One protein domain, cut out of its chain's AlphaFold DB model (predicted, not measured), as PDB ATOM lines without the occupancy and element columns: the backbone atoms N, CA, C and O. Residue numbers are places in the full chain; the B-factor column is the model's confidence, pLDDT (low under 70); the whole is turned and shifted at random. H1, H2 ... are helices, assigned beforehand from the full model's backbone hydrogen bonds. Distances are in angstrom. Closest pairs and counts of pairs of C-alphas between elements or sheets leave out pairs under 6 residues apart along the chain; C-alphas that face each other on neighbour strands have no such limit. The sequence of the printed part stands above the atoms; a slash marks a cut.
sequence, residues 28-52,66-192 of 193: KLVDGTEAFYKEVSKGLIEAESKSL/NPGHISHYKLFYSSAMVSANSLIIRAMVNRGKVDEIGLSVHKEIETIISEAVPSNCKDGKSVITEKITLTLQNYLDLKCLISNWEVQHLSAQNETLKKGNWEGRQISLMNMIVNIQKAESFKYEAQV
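This is residues 28 to 52 and 66 to 192 of the 193 residues of an uncharacterized protein of Pseudoalteromonas profundi (UniProt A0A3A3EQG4). Four long helices, H1, H2, H4 and H5, stand side by side in an up-and-down bundle, each running against the one before it in the chain; the shorter H3 lies outside it, beside H2 and H4. Residues 186 to 192, of which 186 to 190 belong to H5, stick out. The printed part has 152 residues with five named helices, H1 to H5 in order, and no named strand: all helix. It is compact, with a radius of gyration of the C-alphas of 16.0 A, and spans 49 by 34 by 21 A.

H1, residues 28 to 50, touches H2, residues 74 to 93, opposite ways at 12 degrees; the closest C-alphas, of Val 40 and Ala 80, are 6.4 A apart. H1 touches H5, residues 163 to 190, opposite ways at 10 degrees, closest at C-alphas Glu 48 and Lys 163, 5.0 A. H2 touches H4, residues 134 to 154, opposite ways at 13 degrees, closest at C-alphas Ile 88 and Tyr 139, 5.4 A. H4 and H5 form a helical hairpin at 5 degrees, closest at C-alphas Asn 138 and Ile 180, 6.2 A. These four tilts are shallow, a mostly aligned packing of nearly side-by-side lines. H1 and H4 are apart, as are H2 and H5. H3, residues 103 to 114, is close but not clearly touching to H2, with C-alphas Asn 85 and Ile 113 closest at 6.0 A, and to H4, with Ile 112 and Leu 140 closest at 7.4 A. Every O i to N i+4 pair is within hydrogen-bond range in H1, H2, H3 and H4, and 23 of 24 in H5.

H1 begins at C-alpha 28, (-54.144, -15.954, -45.866), and is 33.2 A long; H2 is 28.7 A, H3 16.1 A and H4 30.1 A. H5, 41.3 A, ends at C-alpha 190, (-48.602, -27.434, -33.461).

The C-alphas farthest apart, of Asn 158 and Val 192, are 53.4 A apart. Residues 53 to 65, between H1 and H2, are not printed, and C-alphas 52 and 66 are 9.0 A apart. The link from H3 to H4, 19 residues, is long. The pLDDT is under 70 at residues 94 to 104, 116 to 117 and 188 to 192.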
ATOM      1  N   LYS A  28     -54.309 -17.114 -44.975       89.62
ATOM      2  CA  LYS A  28     -54.144 -15.954 -45.866       89.62
ATOM      3  C   LYS A  28     -52.697 -15.479 -45.968       89.62
ATOM      4  O   LYS A  28     -52.333 -14.876 -46.976       89.62
ATOM      5  N   LEU A  29     -51.881 -15.696 -44.934       90.06
ATOM      6  CA  LEU A  29     -50.446 -15.407 -44.994       90.06
ATOM      7  C   LEU A  29     -49.715 -16.432 -45.863       90.06
ATOM      8  O   LEU A  29     -48.819 -16.044 -46.609       90.06
ATOM      9  N   VAL A  30     -50.123 -17.703 -45.812       90.88
ATOM     10  CA  VAL A  30     -49.602 -18.755 -46.698       90.88
ATOM     11  C   VAL A  30     -49.923 -18.417 -48.153       90.88
ATOM     12  O   VAL A  30     -48.995 -18.243 -48.947       90.88
ATOM     13  N   ASP A  31     -51.199 -18.199 -48.474       93.44
ATOM     14  CA  ASP A  31     -51.658 -17.863 -49.827       93.44
ATOM     15  C   ASP A  31     -51.015 -16.573 -50.346       93.44
ATOM     16  O   ASP A  31     -50.543 -16.493 -51.483       93.44
ATOM     17  N   GLY A  32     -50.955 -15.542 -49.496       95.56
ATOM     18  CA  GLY A  32     -50.328 -14.268 -49.832       95.56
ATOM     19  C   GLY A  32     -48.832 -14.409 -50.118       95.56
ATOM     20  O   GLY A  32     -48.315 -13.759 -51.026       95.56
ATOM     21  N   THR A  33     -48.138 -15.282 -49.386       96.12
ATOM     22  CA  THR A  33     -46.712 -15.565 -49.597       96.12
ATOM     23  C   THR A  33     -46.473 -16.297 -50.916       96.12
ATOM     24  O   THR A  33     -45.526 -15.978 -51.637       96.12
ATOM     25  N   GLU A  34     -47.339 -17.244 -51.281       96.00
ATOM     26  CA  GLU A  34     -47.271 -17.921 -52.580       96.00
ATOM     27  C   GLU A  34     -47.560 -16.968 -53.745       96.00
ATOM     28  O   GLU A  34     -46.836 -16.961 -54.746       96.00
ATOM     29  N   ALA A  35     -48.581 -16.118 -53.601       97.56
ATOM     30  CA  ALA A  35     -48.915 -15.096 -54.589       97.56
ATOM     31  C   ALA A  35     -47.751 -14.112 -54.791       97.56
ATOM     32  O   ALA A  35     -47.356 -13.855 -55.931       97.56
ATOM     33  N   PHE A  36     -47.149 -13.643 -53.691       98.00
ATOM     34  CA  PHE A  36     -45.950 -12.806 -53.719       98.00
ATOM     35  C   PHE A  36     -44.807 -13.492 -54.472       98.00
ATOM     36  O   PHE A  36     -44.216 -12.902 -55.377       98.00
ATOM     37  N   TYR A  37     -44.504 -14.750 -54.131       98.06
ATOM     38  CA  TYR A  37     -43.443 -15.505 -54.794       98.06
ATOM     39  C   TYR A  37     -43.672 -15.578 -56.303       98.06
ATOM     40  O   TYR A  37     -42.764 -15.280 -57.076       98.06
ATOM     41  N   LYS A  38     -44.891 -15.929 -56.723       97.88
ATOM     42  CA  LYS A  38     -45.246 -16.066 -58.136       97.88
ATOM     43  C   LYS A  38     -45.067 -14.756 -58.903       97.88
ATOM     44  O   LYS A  38     -44.500 -14.767 -59.995       97.88
ATOM     45  N   GLU A  39     -45.544 -13.642 -58.351       97.56
ATOM     46  CA  GLU A  39     -45.426 -12.327 -58.987       97.56
ATOM     47  C   GLU A  39     -43.960 -11.900 -59.112       97.56
ATOM     48  O   GLU A  39     -43.484 -11.607 -60.214       97.56
ATOM     49  N   VAL A  40     -43.219 -11.924 -58.002       98.19
ATOM     50  CA  VAL A  40     -41.831 -11.449 -57.972       98.19
ATOM     51  C   VAL A  40     -40.923 -12.365 -58.792       98.19
ATOM     52  O   VAL A  40     -40.092 -11.874 -59.553       98.19
ATOM     53  N   SER A  41     -41.108 -13.685 -58.712       97.69
ATOM     54  CA  SER A  41     -40.349 -14.650 -59.516       97.69
ATOM     55  C   SER A  41     -40.557 -14.422 -61.011       97.69
ATOM     56  O   SER A  41     -39.580 -14.391 -61.759       97.69
ATOM     57  N   LYS A  42     -41.797 -14.163 -61.451       97.25
ATOM     58  CA  LYS A  42     -42.078 -13.836 -62.854       97.25
ATOM     59  C   LYS A  42     -41.314 -12.589 -63.309       97.25
ATOM     60  O   LYS A  42     -40.707 -12.614 -64.377       97.25
ATOM     61  N   GLY A  43     -41.302 -11.532 -62.494       96.69
ATOM     62  CA  GLY A  43     -40.541 -10.316 -62.792       96.69
ATOM     63  C   GLY A  43     -39.027 -10.552 -62.854       96.69
ATOM     64  O   GLY A  43     -38.360 -10.027 -63.742       96.69
ATOM     65  N   LEU A  44     -38.484 -11.398 -61.969       96.75
ATOM     66  CA  LEU A  44     -37.067 -11.777 -61.992       96.75
ATOM     67  C   LEU A  44     -36.695 -12.586 -63.242       96.75
ATOM     68  O   LEU A  44     -35.647 -12.329 -63.824       96.75
ATOM     69  N   ILE A  45     -37.539 -13.533 -63.667       95.75
ATOM     70  CA  ILE A  45     -37.335 -14.318 -64.899       95.75
ATOM     71  C   ILE A  45     -37.380 -13.403 -66.127       95.75
ATOM     72  O   ILE A  45     -36.549 -13.513 -67.029       95.75
ATOM     73  N   GLU A  46     -38.327 -12.463 -66.163       94.62
ATOM     74  CA  GLU A  46     -38.405 -11.482 -67.244       94.62
ATOM     75  C   GLU A  46     -37.141 -10.608 -67.299       94.62
ATOM     76  O   GLU A  46     -36.564 -10.435 -68.374       94.62
ATOM     77  N   ALA A  47     -36.675 -10.111 -66.150       92.88
ATOM     78  CA  ALA A  47     -35.452  -9.315 -66.042       92.88
ATOM     79  C   ALA A  47     -34.205 -10.094 -66.488       92.88
ATOM     80  O   ALA A  47     -33.376  -9.586 -67.249       92.88
ATOM     81  N   GLU A  48     -34.095 -11.350 -66.052       92.62
ATOM     82  CA  GLU A  48     -33.030 -12.266 -66.446       92.62
ATOM     83  C   GLU A  48     -33.003 -12.455 -67.967       92.62
ATOM     84  O   GLU A  48     -31.956 -12.266 -68.586       92.62
ATOM     85  N   SER A  49     -34.158 -12.741 -68.580       89.75
ATOM     86  CA  SER A  49     -34.272 -13.016 -70.021       89.75
ATOM     87  C   SER A  49     -33.847 -11.845 -70.914       89.75
ATOM     88  O   SER A  49     -33.398 -12.051 -72.040       89.75
ATOM     89  N   LYS A  50     -33.973 -10.612 -70.409       87.00
ATOM     90  CA  LYS A  50     -33.595  -9.379 -71.116       87.00
ATOM     91  C   LYS A  50     -32.144  -8.971 -70.860       87.00
ATOM     92  O   LYS A  50     -31.626  -8.100 -71.556       87.00
ATOM     93  N   SER A  51     -31.492  -9.564 -69.862       85.19
ATOM     94  CA  SER A  51     -30.155  -9.171 -69.425       85.19
ATOM     95  C   SER A  51     -29.064  -9.910 -70.192       85.19
ATOM     96  O   SER A  51     -29.183 -11.087 -70.524       85.19
ATOM     97  N   LEU A  52     -27.954  -9.219 -70.452       80.50
ATOM     98  CA  LEU A  52     -26.802  -9.812 -71.130       80.50
ATOM     99  C   LEU A  52     -26.154 -10.896 -70.251       80.50
ATOM    100  O   LEU A  52     -26.059 -10.722 -69.030       80.50
ATOM    101  N   ASN A  66     -29.672   0.191 -71.992       85.88
ATOM    102  CA  ASN A  66     -29.429  -1.198 -71.642       85.88
ATOM    103  C   ASN A  66     -30.699  -1.807 -71.014       85.88
ATOM    104  O   ASN A  66     -31.204  -1.258 -70.032       85.88
ATOM    105  N   PRO A  67     -31.204  -2.954 -71.505       88.25
ATOM    106  CA  PRO A  67     -32.373  -3.609 -70.914       88.25
ATOM    107  C   PRO A  67     -32.189  -4.021 -69.446       88.25
ATOM    108  O   PRO A  67     -33.172  -4.204 -68.736       88.25
ATOM    109  N   GLY A  68     -30.947  -4.175 -68.981       89.00
ATOM    110  CA  GLY A  68     -30.608  -4.466 -67.590       89.00
ATOM    111  C   GLY A  68     -30.496  -3.232 -66.691       89.00
ATOM    112  O   GLY A  68     -30.145  -3.409 -65.532       89.00
ATOM    113  N   HIS A  69     -30.743  -2.017 -67.199       92.62
ATOM    114  CA  HIS A  69     -30.637  -0.765 -66.443       92.62
ATOM    115  C   HIS A  69     -31.807  -0.568 -65.470       92.62
ATOM    116  O   HIS A  69     -32.965  -0.823 -65.820       92.62
ATOM    117  N   ILE A  70     -31.540  -0.023 -64.281       93.56
ATOM    118  CA  ILE A  70     -32.532   0.121 -63.206       93.56
ATOM    119  C   ILE A  70     -33.788   0.907 -63.593       93.56
ATOM    120  O   ILE A  70     -34.876   0.633 -63.083       93.56
ATOM    121  N   SER A  71     -33.678   1.855 -64.526       94.31
ATOM    122  CA  SER A  71     -34.817   2.644 -65.017       94.31
ATOM    123  C   SER A  71     -35.988   1.782 -65.500       94.31
ATOM    124  O   SER A  71     -37.133   2.211 -65.374       94.31
ATOM    125  N   HIS A  72     -35.719   0.569 -65.993       94.25
ATOM    126  CA  HIS A  72     -36.740  -0.374 -66.469       94.25
ATOM    127  C   HIS A  72     -37.410  -1.175 -65.344       94.25
ATOM    128  O   HIS A  72     -38.437  -1.806 -65.571       94.25
ATOM    129  N   TYR A  73     -36.860  -1.136 -64.126       95.12
ATOM    130  CA  TYR A  73     -37.259  -2.000 -63.007       95.12
ATOM    131  C   TYR A  73     -37.800  -1.241 -61.790       95.12
ATOM    132  O   TYR A  73     -38.164  -1.868 -60.797       95.12
ATOM    133  N   LYS A  74     -37.928   0.091 -61.856       93.06
ATOM    134  CA  LYS A  74     -38.490   0.904 -60.755       93.06
ATOM    135  C   LYS A  74     -39.883   0.432 -60.324       93.06
ATOM    136  O   LYS A  74     -40.149   0.277 -59.134       93.06
ATOM    137  N   LEU A  75     -40.760   0.157 -61.294       94.38
ATOM    138  CA  LEU A  75     -42.105  -0.363 -61.021       94.38
ATOM    139  C   LEU A  75     -42.070  -1.779 -60.440       94.38
ATOM    140  O   LEU A  75     -42.859  -2.080 -59.552       94.38
ATOM    141  N   PHE A  76     -41.140  -2.621 -60.896       96.00
ATOM    142  CA  PHE A  76     -40.958  -3.965 -60.351       96.00
ATOM    143  C   PHE A  76     -40.601  -3.918 -58.856       96.00
ATOM    144  O   PHE A  76     -41.280  -4.558 -58.054       96.00
ATOM    145  N   TYR A  77     -39.605  -3.113 -58.462       95.31
ATOM    146  CA  TYR A  77     -39.244  -2.963 -57.045       95.31
ATOM    147  C   TYR A  77     -40.381  -2.374 -56.224       95.31
ATOM    148  O   TYR A  77     -40.710  -2.908 -55.168       95.31
ATOM    149  N   SER A  78     -41.029  -1.326 -56.736       93.94
ATOM    150  CA  SER A  78     -42.147  -0.683 -56.044       93.94
ATOM    151  C   SER A  78     -43.309  -1.659 -55.815       93.94
ATOM    152  O   SER A  78     -43.821  -1.736 -54.700       93.94
ATOM    153  N   SER A  79     -43.687  -2.458 -56.823       95.88
ATOM    154  CA  SER A  79     -44.748  -3.474 -56.696       95.88
ATOM    155  C   SER A  79     -44.385  -4.548 -55.671       95.88
ATOM    156  O   SER A  79     -45.189  -4.887 -54.799       95.88
ATOM    157  N   ALA A  80     -43.142  -5.036 -55.713       96.50
ATOM    158  CA  ALA A  80     -42.652  -6.022 -54.757       96.50
ATOM    159  C   ALA A  80     -42.643  -5.465 -53.321       96.50
ATOM    160  O   ALA A  80     -43.088  -6.141 -52.397       96.50
ATOM    161  N   MET A  81     -42.216  -4.216 -53.109       95.25
ATOM    162  CA  MET A  81     -42.257  -3.582 -51.785       95.25
ATOM    163  C   MET A  81     -43.683  -3.376 -51.270       95.25
ATOM    164  O   MET A  81     -43.943  -3.621 -50.094       95.25
ATOM    165  N   VAL A  82     -44.618  -2.959 -52.130       94.50
ATOM    166  CA  VAL A  82     -46.038  -2.811 -51.764       94.50
ATOM    167  C   VAL A  82     -46.642  -4.160 -51.375       94.50
ATOM    168  O   VAL A  82     -47.330  -4.262 -50.358       94.50
ATOM    169  N   SER A  83     -46.330  -5.212 -52.126       96.06
ATOM    170  CA  SER A  83     -46.796  -6.565 -51.820       96.06
ATOM    171  C   SER A  83     -46.216  -7.079 -50.498       96.06
ATOM    172  O   SER A  83     -46.947  -7.639 -49.680       96.06
ATOM    173  N   ALA A  84     -44.937  -6.806 -50.219       95.69
ATOM    174  CA  ALA A  84     -44.324  -7.119 -48.927       95.69
ATOM    175  C   ALA A  84     -44.969  -6.322 -47.776       95.69
ATOM    176  O   ALA A  84     -45.277  -6.896 -46.732       95.69
ATOM    177  N   ASN A  85     -45.255  -5.029 -47.979       93.81
ATOM    178  CA  ASN A  85     -45.980  -4.199 -47.011       93.81
ATOM    179  C   ASN A  85     -47.356  -4.797 -46.673       93.81
ATOM    180  O   ASN A  85     -47.735  -4.829 -45.505       93.81
ATOM    181  N   SER A  86     -48.089  -5.315 -47.664       94.00
ATOM    182  CA  SER A  86     -49.380  -5.975 -47.429       94.00
ATOM    183  C   SER A  86     -49.249  -7.198 -46.511       94.00
ATOM    184  O   SER A  86     -50.073  -7.392 -45.615       94.00
ATOM    185  N   LEU A  87     -48.199  -8.007 -46.693       94.06
ATOM    186  CA  LEU A  87     -47.921  -9.166 -45.836       94.06
ATOM    187  C   LEU A  87     -47.512  -8.746 -44.419       94.06
ATOM    188  O   LEU A  87     -47.994  -9.333 -43.452       94.06
ATOM    189  N   ILE A  88     -46.701  -7.690 -44.284       91.44
ATOM    190  CA  ILE A  88     -46.345  -7.092 -42.987       91.44
ATOM    191  C   ILE A  88     -47.612  -6.641 -42.251       91.44
ATOM    192  O   ILE A  88     -47.823  -7.032 -41.105       91.44
ATOM    193  N   ILE A  89     -48.494  -5.884 -42.913       88.38
ATOM    194  CA  ILE A  89     -49.750  -5.397 -42.321       88.38
ATOM    195  C   ILE A  89     -50.629  -6.574 -41.878       88.38
ATOM    196  O   ILE A  89     -51.140  -6.578 -40.758       88.38
ATOM    197  N   ARG A  90     -50.774  -7.612 -42.713       88.44
ATOM    198  CA  ARG A  90     -51.533  -8.818 -42.344       88.44
ATOM    199  C   ARG A  90     -50.920  -9.517 -41.131       88.44
ATOM    200  O   ARG A  90     -51.657  -9.875 -40.215       88.44
ATOM    201  N   ALA A  91     -49.597  -9.663 -41.095       86.12
ATOM    202  CA  ALA A  91     -48.884 -10.242 -39.963       86.12
ATOM    203  C   ALA A  91     -49.069  -9.415 -38.683       86.12
ATOM    204  O   ALA A  91     -49.245  -9.988 -37.612       86.12
ATOM    205  N   MET A  92     -49.116  -8.085 -38.771       82.44
ATOM    206  CA  MET A  92     -49.419  -7.227 -37.620       82.44
ATOM    207  C   MET A  92     -50.851  -7.430 -37.109       82.44
ATOM    208  O   MET A  92     -51.055  -7.568 -35.906       82.44
ATOM    209  N   VAL A  93     -51.838  -7.503 -38.009       77.81
ATOM    210  CA  VAL A  93     -53.266  -7.633 -37.656       77.81
ATOM    211  C   VAL A  93     -53.627  -9.041 -37.171       77.81
ATOM    212  O   VAL A  93     -54.511  -9.199 -36.336       77.81
ATOM    213  N   ASN A  94     -52.927 -10.077 -37.640       69.44
ATOM    214  CA  ASN A  94     -53.146 -11.459 -37.202       69.44
ATOM    215  C   ASN A  94     -52.618 -11.745 -35.773       69.44
ATOM    216  O   ASN A  94     -52.723 -12.855 -35.250       69.44
ATOM    217  N   ARG A  95     -52.052 -10.749 -35.080       60.16
ATOM    218  CA  ARG A  95     -51.950 -10.795 -33.618       60.16
ATOM    219  C   ARG A  95     -53.327 -10.444 -33.057       60.16
ATOM    220  O   ARG A  95     -53.724  -9.287 -33.094       60.16
ATOM    221  N   GLY A  96     -53.982 -11.383 -32.376       49.19
ATOM    222  CA  GLY A  96     -55.126 -11.091 -31.491       49.19
ATOM    223  C   GLY A  96     -54.813 -10.135 -30.318       49.19
ATOM    224  O   GLY A  96     -55.618 -10.009 -29.405       49.19
ATOM    225  N   LYS A  97     -53.632  -9.499 -30.327       49.31
ATOM    226  CA  LYS A  97     -53.120  -8.498 -29.394       49.31
ATOM    227  C   LYS A  97     -52.158  -7.559 -30.132       49.31
ATOM    228  O   LYS A  97     -50.937  -7.652 -29.980       49.31
ATOM    229  N   VAL A  98     -52.704  -6.668 -30.955       52.53
ATOM    230  CA  VAL A  98     -51.962  -5.498 -31.470       52.53
ATOM    231  C   VAL A  98     -51.296  -4.740 -30.304       52.53
ATOM    232  O   VAL A  98     -50.182  -4.249 -30.447       52.53
ATOM    233  N   ASP A  99     -51.908  -4.797 -29.117       51.44
ATOM    234  CA  ASP A  99     -51.455  -4.186 -27.862       51.44
ATOM    235  C   ASP A  99     -50.120  -4.723 -27.300       51.44
ATOM    236  O   ASP A  99     -49.507  -4.066 -26.463       51.44
ATOM    237  N   GLU A 100     -49.633  -5.896 -27.735       56.44
ATOM    238  CA  GLU A 100     -48.312  -6.421 -27.323       56.44
ATOM    239  C   GLU A 100     -47.160  -5.918 -28.214       56.44
ATOM    240  O   GLU A 100     -46.000  -6.266 -27.984       56.44
ATOM    241  N   ILE A 101     -47.453  -5.150 -29.268       62.12
ATOM    242  CA  ILE A 101     -46.446  -4.427 -30.053       62.12
ATOM    243  C   ILE A 101     -46.324  -3.026 -29.447       62.12
ATOM    244  O   ILE A 101     -47.228  -2.205 -29.588       62.12
ATOM    245  N   GLY A 102     -45.204  -2.752 -28.773       60.91
ATOM    246  CA  GLY A 102     -44.921  -1.435 -28.199       60.91
ATOM    247  C   GLY A 102     -44.943  -0.317 -29.248       60.91
ATOM    248  O   GLY A 102     -44.693  -0.544 -30.434       60.91
ATOM    249  N   LEU A 103     -45.226   0.918 -28.818       68.06
ATOM    250  CA  LEU A 103     -45.270   2.100 -29.697       68.06
ATOM    251  C   LEU A 103     -43.946   2.337 -30.449       68.06
ATOM    252  O   LEU A 103     -43.948   2.770 -31.599       68.06
ATOM    253  N   SER A 104     -42.820   2.031 -29.810       67.88
ATOM    254  CA  SER A 104     -41.468   2.039 -30.385       67.88
ATOM    255  C   SER A 104     -41.338   1.071 -31.563       67.88
ATOM    256  O   SER A 104     -40.903   1.473 -32.640       67.88
ATOM    257  N   VAL A 105     -41.789  -0.173 -31.400       75.81
ATOM    258  CA  VAL A 105     -41.789  -1.189 -32.464       75.81
ATOM    259  C   VAL A 105     -42.697  -0.789 -33.613       75.81
ATOM    260  O   VAL A 105     -42.318  -0.942 -34.771       75.81
ATOM    261  N   HIS A 106     -43.880  -0.249 -33.307       78.69
ATOM    262  CA  HIS A 106     -44.781   0.280 -34.329       78.69
ATOM    263  C   HIS A 106     -44.077   1.327 -35.191       78.69
ATOM    264  O   HIS A 106     -44.111   1.227 -36.413       78.69
ATOM    265  N   LYS A 107     -43.363   2.266 -34.564       80.50
ATOM    266  CA  LYS A 107     -42.605   3.296 -35.277       80.50
ATOM    267  C   LYS A 107     -41.485   2.710 -36.142       80.50
ATOM    268  O   LYS A 107     -41.322   3.131 -37.280       80.50
ATOM    269  N   GLU A 108     -40.727   1.734 -35.642       81.62
ATOM    270  CA  GLU A 108     -39.671   1.074 -36.431       81.62
ATOM    271  C   GLU A 108     -40.233   0.314 -37.643       81.62
ATOM    272  O   GLU A 108     -39.634   0.329 -38.722       81.62
ATOM    273  N   ILE A 109     -41.400  -0.318 -37.486       81.81
ATOM    274  CA  ILE A 109     -42.108  -0.987 -38.581       81.81
ATOM    275  C   ILE A 109     -42.662   0.034 -39.575       81.81
ATOM    276  O   ILE A 109     -42.532  -0.167 -40.777       81.81
ATOM    277  N   GLU A 110     -43.244   1.139 -39.107       82.19
ATOM    278  CA  GLU A 110     -43.699   2.234 -39.968       82.19
ATOM    279  C   GLU A 110     -42.546   2.824 -40.777       82.19
ATOM    280  O   GLU A 110     -42.704   3.055 -41.975       82.19
ATOM    281  N   THR A 111     -41.369   3.001 -40.171       81.00
ATOM    282  CA  THR A 111     -40.141   3.376 -40.884       81.00
ATOM    283  C   THR A 111     -39.828   2.360 -41.979       81.00
ATOM    284  O   THR A 111     -39.663   2.743 -43.135       81.00
ATOM    285  N   ILE A 112     -39.852   1.058 -41.665       80.56
ATOM    286  CA  ILE A 112     -39.641   0.018 -42.680       80.56
ATOM    287  C   ILE A 112     -40.687   0.096 -43.783       80.56
ATOM    288  O   ILE A 112     -40.324  -0.033 -44.941       80.56
ATOM    289  N   ILE A 113     -41.967   0.302 -43.467       81.56
ATOM    290  CA  ILE A 113     -43.075   0.339 -44.434       81.56
ATOM    291  C   ILE A 113     -43.006   1.580 -45.334       81.56
ATOM    292  O   ILE A 113     -43.262   1.460 -46.537       81.56
ATOM    293  N   SER A 114     -42.672   2.736 -44.766       80.94
ATOM    294  CA  SER A 114     -42.719   4.041 -45.434       80.94
ATOM    295  C   SER A 114     -41.466   4.363 -46.245       80.94
ATOM    296  O   SER A 114     -41.557   5.085 -47.237       80.94
ATOM    297  N   GLU A 115     -40.313   3.804 -45.878       79.81
ATOM    298  CA  GLU A 115     -39.055   4.045 -46.579       79.81
ATOM    299  C   GLU A 115     -38.809   2.998 -47.677       79.81
ATOM    300  O   GLU A 115     -39.082   1.804 -47.518       79.81
ATOM    301  N   ALA A 116     -38.268   3.448 -48.814       67.12
ATOM    302  CA  ALA A 116     -37.839   2.556 -49.896       67.12
ATOM    303  C   ALA A 116     -36.582   1.758 -49.501       67.12
ATOM    304  O   ALA A 116     -36.472   0.567 -49.797       67.12
ATOM    305  N   VAL A 117     -35.658   2.400 -48.774       69.75
ATOM    306  CA  VAL A 117     -34.423   1.796 -48.246       69.75
ATOM    307  C   VAL A 117     -34.302   2.126 -46.757       69.75
ATOM    308  O   VAL A 117     -33.653   3.108 -46.397       69.75
ATOM    309  N   PRO A 118     -34.946   1.336 -45.885       72.69
ATOM    310  CA  PRO A 118     -34.960   1.620 -44.459       72.69
ATOM    311  C   PRO A 118     -33.575   1.466 -43.825       72.69
ATOM    312  O   PRO A 118     -32.873   0.487 -44.084       72.69
ATOM    313  N   SER A 119     -33.189   2.392 -42.943       70.38
ATOM    314  CA  SER A 119     -31.894   2.338 -42.227       70.38
ATOM    315  C   SER A 119     -31.725   1.101 -41.331       70.38
ATOM    316  O   SER A 119     -30.607   0.670 -41.042       70.38
ATOM    317  N   ASN A 120     -32.839   0.503 -40.918       77.31
ATOM    318  CA  ASN A 120     -32.915  -0.731 -40.147       77.31
ATOM    319  C   ASN A 120     -32.927  -2.001 -41.013       77.31
ATOM    320  O   ASN A 120     -33.018  -3.099 -40.467       77.31
ATOM    321  N   CYS A 121     -32.775  -1.899 -42.335       83.50
ATOM    322  CA  CYS A 121     -32.466  -3.040 -43.190       83.50
ATOM    323  C   CYS A 121     -30.947  -3.189 -43.349       83.50
ATOM    324  O   CYS A 121     -30.287  -2.347 -43.957       83.50
ATOM    325  N   LYS A 122     -30.384  -4.292 -42.853       80.69
ATOM    326  CA  LYS A 122     -28.962  -4.623 -42.970       80.69
ATOM    327  C   LYS A 122     -28.794  -5.976 -43.650       80.69
ATOM    328  O   LYS A 122     -29.349  -6.966 -43.189       80.69
ATOM    329  N   ASP A 123     -28.079  -6.007 -44.772       80.12
ATOM    330  CA  ASP A 123     -27.809  -7.227 -45.550       80.12
ATOM    331  C   ASP A 123     -29.073  -8.049 -45.893       80.12
ATOM    332  O   ASP A 123     -29.071  -9.279 -45.885       80.12
ATOM    333  N   GLY A 124     -30.186  -7.366 -46.187       78.19
ATOM    334  CA  GLY A 124     -31.468  -8.012 -46.493       78.19
ATOM    335  C   GLY A 124     -32.233  -8.532 -45.270       78.19
ATOM    336  O   GLY A 124     -33.144  -9.344 -45.421       78.19
ATOM    337  N   LYS A 125     -31.869  -8.084 -44.066       84.19
ATOM    338  CA  LYS A 125     -32.508  -8.438 -42.795       84.19
ATOM    339  C   LYS A 125     -32.940  -7.196 -42.035       84.19
ATOM    340  O   LYS A 125     -32.215  -6.207 -42.007       84.19
ATOM    341  N   SER A 126     -34.117  -7.245 -41.424       84.75
ATOM    342  CA  SER A 126     -34.597  -6.159 -40.576       84.75
ATOM    343  C   SER A 126     -33.995  -6.269 -39.177       84.75
ATOM    344  O   SER A 126     -33.938  -7.347 -38.585       84.75
ATOM    345  N   VAL A 127     -33.530  -5.142 -38.650       85.25
ATOM    346  CA  VAL A 127     -32.986  -5.011 -37.299       85.25
ATOM    347  C   VAL A 127     -33.986  -4.208 -36.481       85.25
ATOM    348  O   VAL A 127     -34.019  -2.983 -36.563       85.25
ATOM    349  N   ILE A 128     -34.817  -4.916 -35.723       81.50
ATOM    350  CA  ILE A 128     -35.796  -4.331 -34.804       81.50
ATOM    351  C   ILE A 128     -35.245  -4.429 -33.387       81.50
ATOM    352  O   ILE A 128     -34.685  -5.459 -33.003       81.50
ATOM    353  N   THR A 129     -35.358  -3.346 -32.620       77.00
ATOM    354  CA  THR A 129     -34.734  -3.269 -31.290       77.00
ATOM    355  C   THR A 129     -35.482  -4.077 -30.234       77.00
ATOM    356  O   THR A 129     -34.860  -4.584 -29.298       77.00
ATOM    357  N   GLU A 130     -36.796  -4.254 -30.391       76.25
ATOM    358  CA  GLU A 130     -37.620  -5.014 -29.451       76.25
ATOM    359  C   GLU A 130     -38.159  -6.330 -30.025       76.25
ATOM    360  O   GLU A 130     -38.011  -6.677 -31.197       76.25
ATOM    361  N   LYS A 131     -38.809  -7.107 -29.155       74.25
ATOM    362  CA  LYS A 131     -39.282  -8.450 -29.473       74.25
ATOM    363  C   LYS A 131     -40.534  -8.415 -30.353       74.25
ATOM    364  O   LYS A 131     -41.638  -8.141 -29.884       74.25
ATOM    365  N   ILE A 132     -40.386  -8.832 -31.604       78.00
ATOM    366  CA  ILE A 132     -41.505  -9.109 -32.513       78.00
ATOM    367  C   ILE A 132     -41.739 -10.608 -32.698       78.00
ATOM    368  O   ILE A 132     -40.975 -11.454 -32.238       78.00
ATOM    369  N   THR A 133     -42.858 -10.956 -33.336       77.81
ATOM    370  CA  THR A 133     -43.119 -12.350 -33.731       77.81
ATOM    371  C   THR A 133     -42.174 -12.766 -34.842       77.81
ATOM    372  O   THR A 133     -41.888 -11.949 -35.718       77.81
ATOM    373  N   LEU A 134     -41.834 -14.054 -34.898       81.06
ATOM    374  CA  LEU A 134     -41.076 -14.618 -36.018       81.06
ATOM    375  C   LEU A 134     -41.749 -14.352 -37.377       81.06
ATOM    376  O   LEU A 134     -41.076 -14.018 -38.340       81.06
ATOM    377  N   THR A 135     -43.077 -14.430 -37.447       84.75
ATOM    378  CA  THR A 135     -43.847 -14.143 -38.669       84.75
ATOM    379  C   THR A 135     -43.701 -12.698 -39.130       84.75
ATOM    380  O   THR A 135     -43.365 -12.451 -40.280       84.75
ATOM    381  N   LEU A 136     -43.884 -11.728 -38.234       86.12
ATOM    382  CA  LEU A 136     -43.623 -10.325 -38.557       86.12
ATOM    383  C   LEU A 136     -42.164 -10.090 -38.982       86.12
ATOM    384  O   LEU A 136     -41.935  -9.466 -40.012       86.12
ATOM    385  N   GLN A 137     -41.191 -10.647 -38.250       88.69
ATOM    386  CA  GLN A 137     -39.767 -10.563 -38.599       88.69
ATOM    387  C   GLN A 137     -39.501 -11.100 -40.010       88.69
ATOM    388  O   GLN A 137     -38.805 -10.465 -40.794       88.69
ATOM    389  N   ASN A 138     -40.096 -12.240 -40.356       91.19
ATOM    390  CA  ASN A 138     -39.973 -12.870 -41.664       91.19
ATOM    391  C   ASN A 138     -40.424 -11.952 -42.813       91.19
ATOM    392  O   ASN A 138     -39.752 -11.877 -43.840       91.19
ATOM    393  N   TYR A 139     -41.532 -11.226 -42.649       92.75
ATOM    394  CA  TYR A 139     -42.021 -10.314 -43.690       92.75
ATOM    395  C   TYR A 139     -41.286  -8.971 -43.717       92.75
ATOM    396  O   TYR A 139     -41.111  -8.397 -44.793       92.75
ATOM    397  N   LEU A 140     -40.792  -8.489 -42.574       92.31
ATOM    398  CA  LEU A 140     -39.882  -7.341 -42.541       92.31
ATOM    399  C   LEU A 140     -38.561  -7.676 -43.252       92.31
ATOM    400  O   LEU A 140     -38.093  -6.901 -44.084       92.31
ATOM    401  N   ASP A 141     -38.005  -8.865 -43.005       93.62
ATOM    402  CA  ASP A 141     -36.835  -9.386 -43.716       93.62
ATOM    403  C   ASP A 141     -37.098  -9.527 -45.217       93.62
ATOM    404  O   ASP A 141     -36.244  -9.174 -46.027       93.62
ATOM    405  N   LEU A 142     -38.285 -10.008 -45.604       95.50
ATOM    406  CA  LEU A 142     -38.678 -10.099 -47.008       95.50
ATOM    407  C   LEU A 142     -38.645  -8.722 -47.681       95.50
ATOM    408  O   LEU A 142     -38.073  -8.593 -48.761       95.50
ATOM    409  N   LYS A 143     -39.193  -7.683 -47.040       94.25
ATOM    410  CA  LYS A 143     -39.088  -6.316 -47.564       94.25
ATOM    411  C   LYS A 143     -37.632  -5.856 -47.648       94.25
ATOM    412  O   LYS A 143     -37.217  -5.363 -48.697       94.25
ATOM    413  N   CYS A 144     -36.847  -6.059 -46.590       93.94
ATOM    414  CA  CYS A 144     -35.437  -5.678 -46.575       93.94
ATOM    415  C   CYS A 144     -34.625  -6.365 -47.681       93.94
ATOM    416  O   CYS A 144     -33.720  -5.747 -48.240       93.94
ATOM    417  N   LEU A 145     -34.945  -7.614 -48.033       94.88
ATOM    418  CA  LEU A 145     -34.339  -8.317 -49.164       94.88
ATOM    419  C   LEU A 145     -34.591  -7.575 -50.487       94.88
ATOM    420  O   LEU A 145     -33.642  -7.337 -51.236       94.88
ATOM    421  N   ILE A 146     -35.838  -7.166 -50.749       95.69
ATOM    422  CA  ILE A 146     -36.210  -6.422 -51.964       95.69
ATOM    423  C   ILE A 146     -35.538  -5.045 -51.999       95.69
ATOM    424  O   ILE A 146     -34.936  -4.687 -53.012       95.69
ATOM    425  N   SER A 147     -35.573  -4.298 -50.893       93.31
ATOM    426  CA  SER A 147     -34.896  -2.998 -50.779       93.31
ATOM    427  C   SER A 147     -33.394  -3.118 -51.012       93.31
ATOM    428  O   SER A 147     -32.810  -2.337 -51.763       93.31
ATOM    429  N   ASN A 148     -32.759  -4.145 -50.449       93.19
ATOM    430  CA  ASN A 148     -31.343  -4.401 -50.674       93.19
ATOM    431  C   ASN A 148     -31.041  -4.719 -52.149       93.19
ATOM    432  O   ASN A 148     -30.025  -4.273 -52.681       93.19
ATOM    433  N   TRP A 149     -31.920  -5.441 -52.851       95.06
ATOM    434  CA  TRP A 149     -31.758  -5.643 -54.292       95.06
ATOM    435  C   TRP A 149     -31.844  -4.339 -55.085       95.06
ATOM    436  O   TRP A 149     -31.069  -4.161 -56.025       95.06
ATOM    437  N   GLU A 150     -32.760  -3.436 -54.745       94.31
ATOM    438  CA  GLU A 150     -32.848  -2.135 -55.414       94.31
ATOM    439  C   GLU A 150     -31.563  -1.321 -55.205       94.31
ATOM    440  O   GLU A 150     -30.966  -0.855 -56.176       94.31
ATOM    441  N   VAL A 151     -31.052  -1.262 -53.972       92.25
ATOM    442  CA  VAL A 151     -29.777  -0.594 -53.646       92.25
ATOM    443  C   VAL A 151     -28.605  -1.196 -54.416       92.25
ATOM    444  O   VAL A 151     -27.789  -0.468 -54.982       92.25
ATOM    445  N   GLN A 152     -28.520  -2.527 -54.477       92.69
ATOM    446  CA  GLN A 152     -27.487  -3.216 -55.254       92.69
ATOM    447  C   GLN A 152     -27.590  -2.914 -56.751       92.69
ATOM    448  O   GLN A 152     -26.570  -2.885 -57.431       92.69
ATOM    449  N   HIS A 153     -28.801  -2.698 -57.270       94.25
ATOM    450  CA  HIS A 153     -29.015  -2.321 -58.665       94.25
ATOM    451  C   HIS A 153     -28.556  -0.880 -58.919       94.25
ATOM    452  O   HIS A 153     -27.784  -0.652 -59.844       94.25
ATOM    453  N   LEU A 154     -28.944   0.060 -58.050       92.56
ATOM    454  CA  LEU A 154     -28.495   1.460 -58.091       92.56
ATOM    455  C   LEU A 154     -26.970   1.571 -58.008       92.56
ATOM    456  O   LEU A 154     -26.358   2.405 -58.661       92.56
ATOM    457  N   SER A 155     -26.351   0.708 -57.207       91.25
ATOM    458  CA  SER A 155     -24.903   0.713 -56.978       91.25
ATOM    459  C   SER A 155     -24.127  -0.120 -58.003       91.25
ATOM    460  O   SER A 155     -22.898  -0.192 -57.937       91.25
ATOM    461  N   ALA A 156     -24.816  -0.794 -58.929       90.50
ATOM    462  CA  ALA A 156     -24.169  -1.582 -59.966       90.50
ATOM    463  C   ALA A 156     -23.453  -0.672 -60.971       90.50
ATOM    464  O   ALA A 156     -23.785   0.499 -61.147       90.50
ATOM    465  N   GLN A 157     -22.470  -1.224 -61.682       87.50
ATOM    466  CA  GLN A 157     -21.789  -0.484 -62.739       87.50
ATOM    467  C   GLN A 157     -22.805  -0.016 -63.793       87.50
ATOM    468  O   GLN A 157     -23.501  -0.843 -64.384       87.50
ATOM    469  N   ASN A 158     -22.858   1.298 -64.035       88.81
ATOM    470  CA  ASN A 158     -23.846   1.937 -64.911       88.81
ATOM    471  C   ASN A 158     -25.296   1.568 -64.548       88.81
ATOM    472  O   ASN A 158     -26.117   1.407 -65.447       88.81
ATOM    473  N   GLU A 159     -25.573   1.319 -63.263       92.81
ATOM    474  CA  GLU A 159     -26.893   0.926 -62.747       92.81
ATOM    475  C   GLU A 159     -27.502  -0.271 -63.495       92.81
ATOM    476  O   GLU A 159     -28.715  -0.366 -63.674       92.81
ATOM    477  N   THR A 160     -26.645  -1.165 -64.000       90.31
ATOM    478  CA  THR A 160     -27.029  -2.265 -64.885       90.31
ATOM    479  C   THR A 160     -26.670  -3.600 -64.259       90.31
ATOM    480  O   THR A 160     -25.519  -3.844 -63.883       90.31
ATOM    481  N   LEU A 161     -27.639  -4.509 -64.214       91.62
ATOM    482  CA  LEU A 161     -27.426  -5.880 -63.764       91.62
ATOM    483  C   LEU A 161     -27.284  -6.861 -64.922       91.62
ATOM    484  O   LEU A 161     -27.822  -6.676 -66.013       91.62
ATOM    485  N   LYS A 162     -26.531  -7.928 -64.660       90.06
ATOM    486  CA  LYS A 162     -26.300  -9.039 -65.587       90.06
ATOM    487  C   LYS A 162     -27.209 -10.206 -65.237       90.06
ATOM    488  O   LYS A 162     -27.725 -10.284 -64.123       90.06
ATOM    489  N   LYS A 163     -27.314 -11.166 -66.154       91.00
ATOM    490  CA  LYS A 163     -28.103 -12.391 -65.972       91.00
ATOM    491  C   LYS A 163     -27.864 -13.078 -64.616       91.00
ATOM    492  O   LYS A 163     -28.796 -13.230 -63.834       91.00
ATOM    493  N   GLY A 164     -26.599 -13.324 -64.265       90.69
ATOM    494  CA  GLY A 164     -26.237 -13.963 -62.991       90.69
ATOM    495  C   GLY A 164     -26.653 -13.187 -61.731       90.69
ATOM    496  O   GLY A 164     -26.841 -13.782 -60.670       90.69
ATOM    497  N   ASN A 165     -26.850 -11.864 -61.814       93.81
ATOM    498  CA  ASN A 165     -27.399 -11.101 -60.691       93.81
ATOM    499  C   ASN A 165     -28.875 -11.445 -60.455       93.81
ATOM    500  O   ASN A 165     -29.297 -11.549 -59.306       93.81
ATOM    501  N   TRP A 166     -29.654 -11.622 -61.522       95.12
ATOM    502  CA  TRP A 166     -31.071 -11.978 -61.443       95.12
ATOM    503  C   TRP A 166     -31.272 -13.427 -61.000       95.12
ATOM    504  O   TRP A 166     -32.105 -13.678 -60.132       95.12
ATOM    505  N   GLU A 167     -30.444 -14.352 -61.488       93.94
ATOM    506  CA  GLU A 167     -30.417 -15.749 -61.027       93.94
ATOM    507  C   GLU A 167     -30.166 -15.831 -59.509       93.94
ATOM    508  O   GLU A 167     -30.913 -16.478 -58.770       93.94
ATOM    509  N   GLY A 168     -29.175 -15.090 -58.993       93.94
ATOM    510  CA  GLY A 168     -28.908 -15.025 -57.550       93.94
ATOM    511  C   GLY A 168     -30.087 -14.477 -56.730       93.94
ATOM    512  O   GLY A 168     -30.321 -14.889 -55.586       93.94
ATOM    513  N   ARG A 169     -30.886 -13.579 -57.317       96.62
ATOM    514  CA  ARG A 169     -32.115 -13.062 -56.693       96.62
ATOM    515  C   ARG A 169     -33.229 -14.092 -56.669       96.62
ATOM    516  O   ARG A 169     -33.914 -14.190 -55.659       96.62
ATOM    517  N   GLN A 170     -33.373 -14.907 -57.712       96.25
ATOM    518  CA  GLN A 170     -34.329 -16.018 -57.694       96.25
ATOM    519  C   GLN A 170     -34.002 -17.013 -56.575       96.25
ATOM    520  O   GLN A 170     -34.896 -17.412 -55.829       96.25
ATOM    521  N   ILE A 171     -32.720 -17.354 -56.400       95.44
ATOM    522  CA  ILE A 171     -32.273 -18.263 -55.334       95.44
ATOM    523  C   ILE A 171     -32.570 -17.671 -53.951       95.44
ATOM    524  O   ILE A 171     -33.141 -18.344 -53.092       95.44
ATOM    525  N   SER A 172     -32.208 -16.405 -53.722       95.38
ATOM    526  CA  SER A 172     -32.462 -15.753 -52.429       95.38
ATOM    527  C   SER A 172     -33.955 -15.547 -52.149       95.38
ATOM    528  O   SER A 172     -34.371 -15.748 -51.008       95.38
ATOM    529  N   LEU A 173     -34.771 -15.254 -53.171       97.12
ATOM    530  CA  LEU A 173     -36.233 -15.224 -53.062       97.12
ATOM    531  C   LEU A 173     -36.772 -16.577 -52.604       97.12
ATOM    532  O   LEU A 173     -37.479 -16.655 -51.605       97.12
ATOM    533  N   MET A 174     -36.422 -17.643 -53.328       96.19
ATOM    534  CA  MET A 174     -36.903 -18.994 -53.054       96.19
ATOM    535  C   MET A 174     -36.539 -19.424 -51.633       96.19
ATOM    536  O   MET A 174     -37.398 -19.902 -50.898       96.19
ATOM    537  N   ASN A 175     -35.293 -19.190 -51.214       93.69
ATOM    538  CA  ASN A 175     -34.847 -19.513 -49.861       93.69
ATOM    539  C   ASN A 175     -35.634 -18.744 -48.794       93.69
ATOM    540  O   ASN A 175     -36.027 -19.333 -47.788       93.69
ATOM    541  N   MET A 176     -35.887 -17.447 -49.006       94.31
ATOM    542  CA  MET A 176     -36.704 -16.656 -48.087       94.31
ATOM    543  C   MET A 176     -38.118 -17.233 -47.997       94.31
ATOM    544  O   MET A 176     -38.567 -17.561 -46.906       94.31
ATOM    545  N   ILE A 177     -38.783 -17.444 -49.132       96.19
ATOM    546  CA  ILE A 177     -40.158 -17.958 -49.188       96.19
ATOM    547  C   ILE A 177     -40.277 -19.333 -48.527       96.19
ATOM    548  O   ILE A 177     -41.173 -19.536 -47.713       96.19
ATOM    549  N   VAL A 178     -39.347 -20.254 -48.789       92.56
ATOM    550  CA  VAL A 178     -39.322 -21.572 -48.133       92.56
ATOM    551  C   VAL A 178     -39.176 -21.438 -46.617       92.56
ATOM    552  O   VAL A 178     -39.837 -22.161 -45.875       92.56
ATOM    553  N   ASN A 179     -38.336 -20.519 -46.137       90.44
ATOM    554  CA  ASN A 179     -38.172 -20.292 -44.700       90.44
ATOM    555  C   ASN A 179     -39.443 -19.721 -44.058       90.44
ATOM    556  O   ASN A 179     -39.808 -20.150 -42.964       90.44
ATOM    557  N   ILE A 180     -40.136 -18.806 -44.746       91.25
ATOM    558  CA  ILE A 180     -41.428 -18.269 -44.298       91.25
ATOM    559  C   ILE A 180     -42.466 -19.390 -44.229       91.25
ATOM    560  O   ILE A 180     -43.072 -19.591 -43.180       91.25
ATOM    561  N   GLN A 181     -42.610 -20.173 -45.301       88.25
ATOM    562  CA  GLN A 181     -43.596 -21.250 -45.370       88.25
ATOM    563  C   GLN A 181     -43.342 -22.335 -44.321       88.25
ATOM    564  O   GLN A 181     -44.265 -22.733 -43.622       88.25
ATOM    565  N   LYS A 182     -42.085 -22.748 -44.109       85.19
ATOM    566  CA  LYS A 182     -41.734 -23.684 -43.026       85.19
ATOM    567  C   LYS A 182     -42.133 -23.157 -41.649       85.19
ATOM    568  O   LYS A 182     -42.622 -23.924 -40.821       85.19
ATOM    569  N   ALA A 183     -41.921 -21.864 -41.399       84.00
ATOM    570  CA  ALA A 183     -42.306 -21.241 -40.139       84.00
ATOM    571  C   ALA A 183     -43.833 -21.204 -39.957       84.00
ATOM    572  O   ALA A 183     -44.305 -21.356 -38.832       84.00
ATOM    573  N   GLU A 184     -44.600 -21.038 -41.036       82.31
ATOM    574  CA  GLU A 184     -46.064 -21.091 -40.991       82.31
ATOM    575  C   GLU A 184     -46.599 -22.528 -40.847       82.31
ATOM    576  O   GLU A 184     -47.462 -22.769 -40.001       82.31
ATOM    577  N   SER A 185     -46.051 -23.510 -41.570       79.12
ATOM    578  CA  SER A 185     -46.463 -24.921 -41.472       79.12
ATOM    579  C   SER A 185     -46.232 -25.514 -40.081       79.12
ATOM    580  O   SER A 185     -47.086 -26.239 -39.579       79.12
ATOM    581  N   PHE A 186     -45.128 -25.157 -39.413       79.12
ATOM    582  CA  PHE A 186     -44.866 -25.608 -38.041       79.12
ATOM    583  C   PHE A 186     -46.001 -25.228 -37.075       79.12
ATOM    584  O   PHE A 186     -46.335 -25.977 -36.160       79.12
ATOM    585  N   LYS A 187     -46.633 -24.069 -37.287       77.56
ATOM    586  CA  LYS A 187     -47.765 -23.623 -36.467       77.56
ATOM    587  C   LYS A 187     -49.014 -24.445 -36.715       77.56
ATOM    588  O   LYS A 187     -49.748 -24.705 -35.769       77.56
ATOM    589  N   TYR A 188     -49.258 -24.809 -37.972       68.50
ATOM    590  CA  TYR A 188     -50.385 -25.652 -38.341       68.50
ATOM    591  C   TYR A 188     -50.277 -27.005 -37.634       68.50
ATOM    592  O   TYR A 188     -51.203 -27.414 -36.947       68.50
ATOM    593  N   GLU A 189     -49.108 -27.647 -37.694       67.44
ATOM    594  CA  GLU A 189     -48.858 -28.919 -37.003       67.44
ATOM    595  C   GLU A 189     -48.984 -28.794 -35.477       67.44
ATOM    596  O   GLU A 189     -49.559 -29.664 -34.825       67.44
ATOM    597  N   ALA A 190     -48.504 -27.688 -34.897       61.03
ATOM    598  CA  ALA A 190     -48.602 -27.434 -33.461       61.03
ATOM    599  C   ALA A 190     -50.043 -27.213 -32.965       61.03
ATOM    600  O   ALA A 190     -50.309 -27.429 -31.786       61.03
ATOM    601  N   GLN A 191     -50.967 -26.791 -33.835       57.56
ATOM    602  CA  GLN A 191     -52.389 -26.637 -33.501       57.56
ATOM    603  C   GLN A 191     -53.166 -27.964 -33.497       57.56
ATOM    604  O   GLN A 191     -54.288 -27.996 -32.999       57.56
ATOM    605  N   VAL A 192     -52.598 -29.048 -34.040       44.69
ATOM    606  CA  VAL A 192     -53.265 -30.359 -34.179       44.69
ATOM    607  C   VAL A 192     -53.015 -31.283 -32.964       44.69
ATOM    608  O   VAL A 192     -53.381 -32.454 -33.000       44.69
TER     609      VAL A 192